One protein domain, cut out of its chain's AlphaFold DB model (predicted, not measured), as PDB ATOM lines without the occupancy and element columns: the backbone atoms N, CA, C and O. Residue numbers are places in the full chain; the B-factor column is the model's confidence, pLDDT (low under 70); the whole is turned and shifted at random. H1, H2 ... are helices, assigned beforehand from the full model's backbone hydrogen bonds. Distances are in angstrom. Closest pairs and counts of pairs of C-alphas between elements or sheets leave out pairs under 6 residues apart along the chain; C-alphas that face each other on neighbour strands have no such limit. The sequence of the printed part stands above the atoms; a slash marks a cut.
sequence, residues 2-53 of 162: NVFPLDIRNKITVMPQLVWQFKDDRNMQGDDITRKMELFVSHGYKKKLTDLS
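This is residues 2 to 53 of the 162 residues of the protein "Putative geopeptide radical SAM maturase" of Prevotella copri (UniProt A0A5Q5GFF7). What is the shape? It has little regular structure: a long loop of chain, with helix H2 along one side, residues 10 to 18, which hold no named element, along the other, tiny H1 near one end and residues 19 to 25 sticking out at the other. What makes it up? The 52 printed residues hold H1, then H2, and no named strand; the class is all helix, with 17 residues in named elements. How large is it? It is loose and elongated, radius of gyration of the C-alphas 12.9 A, spans 39 by 24 by 18 A.

Where is H1? Residues 6 to 9, 5.4 A long, from C-alpha 6 at (140.173, 109.135, 48.368). Where is H2? Residues 30 to 42, 18.4 A long, ending at C-alpha 42 (140.458, 101.449, 56.629).

Do the helices touch? H1 and H2 are apart, joined by a long link of 20 residues. What pairs? Residues 13 to 14 pair with residues 46 to 47, parallel. Are the backbones helical? Every O i to N i+4 pair of H2 is within hydrogen-bond range; H1 is too short for one.

What is farthest apart? The C-alphas of Asp 7 and Asp 24, 38.8 A. Any cut or low confidence? The printed part has no cut; residues 23, 25 to 29 and 49 to 53 are under pLDDT 70.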
ATOM      1  N   ASN A   2     131.843 105.700  50.291       73.88
ATOM      2  CA  ASN A   2     132.447 106.223  49.057       73.88
ATOM      3  C   ASN A   2     131.933 107.604  48.626       73.88
ATOM      4  O   ASN A   2     132.098 107.980  47.476       73.88
ATOM      5  N   VAL A   3     131.322 108.350  49.549       83.88
ATOM      6  CA  VAL A   3     130.776 109.689  49.274       83.88
ATOM      7  C   VAL A   3     131.899 110.699  49.014       83.88
ATOM      8  O   VAL A   3     131.752 111.568  48.165       83.88
ATOM      9  N   PHE A   4     133.041 110.550  49.693       90.06
ATOM     10  CA  PHE A   4     134.203 111.418  49.510       90.06
ATOM     11  C   PHE A   4     135.294 110.738  48.660       90.06
ATOM     12  O   PHE A   4     135.605 109.559  48.906       90.06
ATOM     13  N   PRO A   5     135.914 111.462  47.707       93.62
ATOM     14  CA  PRO A   5     137.108 111.025  46.981       93.62
ATOM     15  C   PRO A   5     138.274 110.663  47.911       93.62
ATOM     16  O   PRO A   5     138.431 111.261  48.976       93.62
ATOM     17  N   LEU A   6     139.090 109.674  47.526       91.50
ATOM     18  CA  LEU A   6     140.173 109.135  48.368       91.50
ATOM     19  C   LEU A   6     141.197 110.198  48.798       91.50
ATOM     20  O   LEU A   6     141.662 110.171  49.934       91.50
ATOM     21  N   ASP A   7     141.503 111.151  47.922       93.75
ATOM     22  CA  ASP A   7     142.445 112.255  48.136       93.75
ATOM     23  C   ASP A   7     141.944 113.318  49.134       93.75
ATOM     24  O   ASP A   7     142.738 114.101  49.661       93.75
ATOM     25  N   ILE A   8     140.640 113.334  49.431       94.56
ATOM     26  CA  ILE A   8     140.028 114.234  50.419       94.56
ATOM     27  C   ILE A   8     139.903 113.568  51.792       94.56
ATOM     28  O   ILE A   8     139.972 114.253  52.813       94.56
ATOM     29  N   ARG A   9     139.733 112.242  51.863       94.38
ATOM     30  CA  ARG A   9     139.402 111.545  53.126       94.38
ATOM     31  C   ARG A   9     140.424 111.778  54.235       94.38
ATOM     32  O   ARG A   9     140.042 111.955  55.387       94.38
ATOM     33  N   ASN A  10     141.707 111.884  53.896       93.19
ATOM     34  CA  ASN A  10     142.775 112.163  54.861       93.19
ATOM     35  C   ASN A  10     142.758 113.608  55.415       93.19
ATOM     36  O   ASN A  10     143.519 113.922  56.337       93.19
ATOM     37  N   LYS A  11     141.925 114.498  54.864       93.38
ATOM     38  CA  LYS A  11     141.654 115.852  55.375       93.38
ATOM     39  C   LYS A  11     140.448 115.873  56.317       93.38
ATOM     40  O   LYS A  11     140.259 116.850  57.034       93.38
ATOM     41  N   ILE A  12     139.667 114.796  56.357       92.19
ATOM     42  CA  ILE A  12     138.500 114.646  57.224       92.19
ATOM     43  C   ILE A  12     138.922 113.878  58.478       92.19
ATOM     44  O   ILE A  12     139.467 112.773  58.404       92.19
ATOM     45  N   THR A  13     138.664 114.471  59.641       90.94
ATOM     46  CA  THR A  13     138.909 113.833  60.938       90.94
ATOM     47  C   THR A  13     137.591 113.364  61.527       90.94
ATOM     48  O   THR A  13     136.681 114.159  61.739       90.94
ATOM     49  N   VAL A  14     137.505 112.070  61.816       89.94
ATOM     50  CA  VAL A  14     136.378 111.464  62.518       89.94
ATOM     51  C   VAL A  14     136.700 111.436  64.006       89.94
ATOM     52  O   VAL A  14     137.753 110.944  64.421       89.94
ATOM     53  N   MET A  15     135.788 111.978  64.804       85.56
ATOM     54  CA  MET A  15     135.906 112.021  66.252       85.56
ATOM     55  C   MET A  15     134.530 111.745  66.865       85.56
ATOM     56  O   MET A  15     133.642 112.591  66.757       85.56
ATOM     57  N   PRO A  16     134.320 110.576  67.490       81.31
ATOM     58  CA  PRO A  16     133.083 110.311  68.199       81.31
ATOM     59  C   PRO A  16     133.032 111.211  69.434       81.31
ATOM     60  O   PRO A  16     134.027 111.376  70.141       81.31
ATOM     61  N   GLN A  17     131.878 111.819  69.682       75.62
ATOM     62  CA  GLN A  17     131.628 112.649  70.856       75.62
ATOM     63  C   GLN A  17     130.378 112.133  71.553       75.62
ATOM     64  O   GLN A  17     129.391 111.797  70.897       75.62
ATOM     65  N   LEU A  18     130.418 112.077  72.883       74.50
ATOM     66  CA  LEU A  18     129.206 111.871  73.662       74.50
ATOM     67  C   LEU A  18     128.316 113.098  73.506       74.50
ATOM     68  O   LEU A  18     128.744 114.227  73.751       74.50
ATOM     69  N   VAL A  19     127.066 112.870  73.122       73.62
ATOM     70  CA  VAL A  19     126.060 113.924  73.143       73.62
ATOM     71  C   VAL A  19     125.810 114.275  74.609       73.62
ATOM     72  O   VAL A  19     125.434 113.418  75.405       73.62
ATOM     73  N   TRP A  20     126.051 115.535  74.977       70.75
ATOM     74  CA  TRP A  20     126.059 115.999  76.371       70.75
ATOM     75  C   TRP A  20     124.740 115.741  77.121       70.75
ATOM     76  O   TRP A  20     124.744 115.627  78.347       70.75
ATOM     77  N   GLN A  21     123.625 115.613  76.394       70.25
ATOM     78  CA  GLN A  21     122.302 115.266  76.927       70.25
ATOM     79  C   GLN A  21     122.246 113.840  77.500       70.25
ATOM     80  O   GLN A  21     121.427 113.567  78.367       70.25
ATOM     81  N   PHE A  22     123.147 112.956  77.065       74.44
ATOM     82  CA  PHE A  22     123.251 111.559  77.495       74.44
ATOM     83  C   PHE A  22     124.480 111.314  78.379       74.44
ATOM     84  O   PHE A  22     124.929 110.182  78.520       74.44
ATOM     85  N   LYS A  23     125.047 112.363  78.993       67.88
ATOM     86  CA  LYS A  23     126.250 112.251  79.843       67.88
ATOM     87  C   LYS A  23     126.116 111.224  80.982       67.88
ATOM     88  O   LYS A  23     127.125 110.686  81.434       67.88
ATOM     89  N   ASP A  24     124.888 110.981  81.438       71.88
ATOM     90  CA  ASP A  24     124.571 110.069  82.539       71.88
ATOM     91  C   ASP A  24     124.224 108.649  82.041       71.88
ATOM     92  O   ASP A  24     124.289 107.694  82.814       71.88
ATOM     93  N   ASP A  25     123.946 108.480  80.741       69.31
ATOM     94  CA  ASP A  25     123.746 107.178  80.098       69.31
ATOM     95  C   ASP A  25     125.098 106.625  79.629       69.31
ATOM     96  O   ASP A  25     125.524 106.749  78.481       69.31
ATOM     97  N   ARG A  26     125.827 106.047  80.586       60.19
ATOM     98  CA  ARG A  26     127.166 105.484  80.363       60.19
ATOM     99  C   ARG A  26     127.146 104.068  79.790       60.19
ATOM    100  O   ARG A  26     128.151 103.367  79.907       60.19
ATOM    101  N   ASN A  27     126.064 103.644  79.139       60.75
ATOM    102  CA  ASN A  27     126.044 102.404  78.360       60.75
ATOM    103  C   ASN A  27     126.817 102.584  77.038       60.75
ATOM    104  O   ASN A  27     126.293 102.394  75.941       60.75
ATOM    105  N   MET A  28     128.082 103.003  77.124       59.12
ATOM    106  CA  MET A  28     128.945 103.147  75.959       59.12
ATOM    107  C   MET A  28     129.398 101.768  75.492       59.12
ATOM    108  O   MET A  28     130.192 101.100  76.151       59.12
ATOM    109  N   GLN A  29     128.942 101.373  74.306       66.12
ATOM    110  CA  GLN A  29     129.469 100.225  73.571       66.12
ATOM    111  C   GLN A  29     130.862 100.576  73.019       66.12
ATOM    112  O   GLN A  29     131.014 100.888  71.837       66.12
ATOM    113  N   GLY A  30     131.878 100.583  73.890       73.12
ATOM    114  CA  GLY A  30     133.264 100.908  73.529       73.12
ATOM    115  C   GLY A  30     133.775 100.094  72.336       73.12
ATOM    116  O   GLY A  30     134.439 100.641  71.453       73.12
ATOM    117  N   ASP A  31     133.371  98.827  72.247       81.00
ATOM    118  CA  ASP A  31     133.719  97.931  71.142       81.00
ATOM    119  C   ASP A  31     133.071  98.354  69.816       81.00
ATOM    120  O   ASP A  31     133.729  98.355  68.776       81.00
ATOM    121  N   ASP A  32     131.804  98.781  69.829       83.50
ATOM    122  CA  ASP A  32     131.121  99.233  68.611       83.50
ATOM    123  C   ASP A  32     131.705 100.555  68.097       83.50
ATOM    124  O   ASP A  32     131.921 100.712  66.892       83.50
ATOM    125  N   ILE A  33     132.037 101.484  69.003       83.50
ATOM    126  CA  ILE A  33     132.745 102.720  68.648       83.50
ATOM    127  C   ILE A  33     134.105 102.377  68.040       83.50
ATOM    128  O   ILE A  33     134.435 102.884  66.967       83.50
ATOM    129  N   THR A  34     134.871 101.490  68.675       84.69
ATOM    130  CA  THR A  34     136.194 101.070  68.191       84.69
ATOM    131  C   THR A  34     136.102 100.471  66.790       84.69
ATOM    132  O   THR A  34     136.757 100.967  65.871       84.69
ATOM    133  N   ARG A  35     135.202  99.504  66.585       90.38
ATOM    134  CA  ARG A  35     134.955  98.858  65.290       90.38
ATOM    135  C   ARG A  35     134.569  99.861  64.200       90.38
ATOM    136  O   ARG A  35     135.080  99.803  63.082       90.38
ATOM    137  N   LYS A  36     133.675 100.808  64.504       89.75
ATOM    138  CA  LYS A  36     133.278 101.864  63.556       89.75
ATOM    139  C   LYS A  36     134.446 102.789  63.222       89.75
ATOM    140  O   LYS A  36     134.625 103.150  62.062       89.75
ATOM    141  N   MET A  37     135.264 103.150  64.208       90.44
ATOM    142  CA  MET A  37     136.442 103.991  63.993       90.44
ATOM    143  C   MET A  37     137.504 103.297  63.137       90.44
ATOM    144  O   MET A  37     138.095 103.937  62.269       90.44
ATOM    145  N   GLU A  38     137.729 102.000  63.332       92.12
ATOM    146  CA  GLU A  38     138.616 101.197  62.480       92.12
ATOM    147  C   GLU A  38     138.125 101.143  61.037       92.12
ATOM    148  O   GLU A  38     138.917 101.279  60.105       92.12
ATOM    149  N   LEU A  39     136.812 101.031  60.852       93.25
ATOM    150  CA  LEU A  39     136.194 101.052  59.537       93.25
ATOM    151  C   LEU A  39     136.398 102.398  58.815       93.25
ATOM    152  O   LEU A  39     136.668 102.412  57.616       93.25
ATOM    153  N   PHE A  40     136.337 103.530  59.522       92.94
ATOM    154  CA  PHE A  40     136.709 104.826  58.943       92.94
ATOM    155  C   PHE A  40     138.194 104.876  58.567       92.94
ATOM    156  O   PHE A  40     138.544 105.314  57.471       92.94
ATOM    157  N   VAL A  41     139.083 104.390  59.432       92.50
ATOM    158  CA  VAL A  41     140.524 104.381  59.139       92.50
ATOM    159  C   VAL A  41     140.844 103.521  57.915       92.50
ATOM    160  O   VAL A  41     141.589 103.970  57.046       92.50
ATOM    161  N   SER A  42     140.236 102.336  57.783       94.69
ATOM    162  CA  SER A  42     140.458 101.449  56.629       94.69
ATOM    163  C   SER A  42     140.004 102.057  55.298       94.69
ATOM    164  O   SER A  42     140.487 101.661  54.241       94.69
ATOM    165  N   HIS A  43     139.130 103.065  55.342       93.94
ATOM    166  CA  HIS A  43     138.672 103.810  54.172       93.94
ATOM    167  C   HIS A  43     139.454 105.108  53.919       93.94
ATOM    168  O   HIS A  43     139.077 105.852  53.013       93.94
ATOM    169  N   GLY A  44     140.527 105.386  54.669       93.44
ATOM    170  CA  GLY A  44     141.430 106.524  54.445       93.44
ATOM    171  C   GLY A  44     141.108 107.793  55.242       93.44
ATOM    172  O   GLY A  44     141.694 108.841  54.973       93.44
ATOM    173  N   TYR A  45     140.189 107.728  56.211       94.81
ATOM    174  CA  TYR A  45     139.878 108.859  57.092       94.81
ATOM    175  C   TYR A  45     140.859 108.937  58.268       94.81
ATOM    176  O   TYR A  45     141.362 107.918  58.749       94.81
ATOM    177  N   LYS A  46     141.103 110.145  58.789       91.38
ATOM    178  CA  LYS A  46     141.852 110.311  60.044       91.38
ATOM    179  C   LYS A  46     140.926 110.081  61.234       91.38
ATOM    180  O   LYS A  46     139.791 110.550  61.229       91.38
ATOM    181  N   LYS A  47     141.414 109.411  62.280       87.06
ATOM    182  CA  LYS A  47     140.715 109.313  63.570       87.06
ATOM    183  C   LYS A  47     141.355 110.207  64.623       87.06
ATOM    184  O   LYS A  47     142.578 110.309  64.680       87.06
ATOM    185  N   LYS A  48     140.530 110.776  65.498       78.88
ATOM    186  CA  LYS A  48     140.955 111.422  66.744       78.88
ATOM    187  C   LYS A  48     140.161 110.800  67.891       78.88
ATOM    188  O   LYS A  48     138.937 110.751  67.833       78.88
ATOM    189  N   LEU A  49     140.862 110.251  68.885       63.72
ATOM    190  CA  LEU A  49     140.243 109.563  70.029       63.72
ATOM    191  C   LEU A  49     139.989 110.504  71.206       63.72
ATOM    192  O   LEU A  49     139.076 110.274  71.991       63.72
ATOM    193  N   THR A  50     140.774 111.571  71.321       57.00
ATOM    194  CA  THR A  50     140.648 112.562  72.385       57.00
ATOM    195  C   THR A  50     141.000 113.940  71.850       57.00
ATOM    196  O   THR A  50     141.895 114.092  71.014       57.00
ATOM    197  N   ASP A  51     140.322 114.966  72.358       54.56
ATOM    198  CA  ASP A  51     140.808 116.333  72.241       54.56
ATOM    199  C   ASP A  51     141.779 116.609  73.392       54.56
ATOM    200  O   ASP A  51     141.431 117.183  74.416       54.56
ATOM    201  N   LEU A  52     143.013 116.118  73.257       44.84
ATOM    202  CA  LEU A  52     144.122 116.440  74.164       44.84
ATOM    203  C   LEU A  52     144.738 117.805  73.815       44.84
ATOM    204  O   LEU A  52     145.958 117.949  73.783       44.84
ATOM    205  N   SER A  53     143.915 118.806  73.498       48.12
ATOM    206  CA  SER A  53     144.411 120.152  73.231       48.12
ATOM    207  C   SER A  53     144.178 121.071  74.429       48.12
ATOM    208  O   SER A  53     143.072 121.241  74.938       48.12
TER     209      SER A  53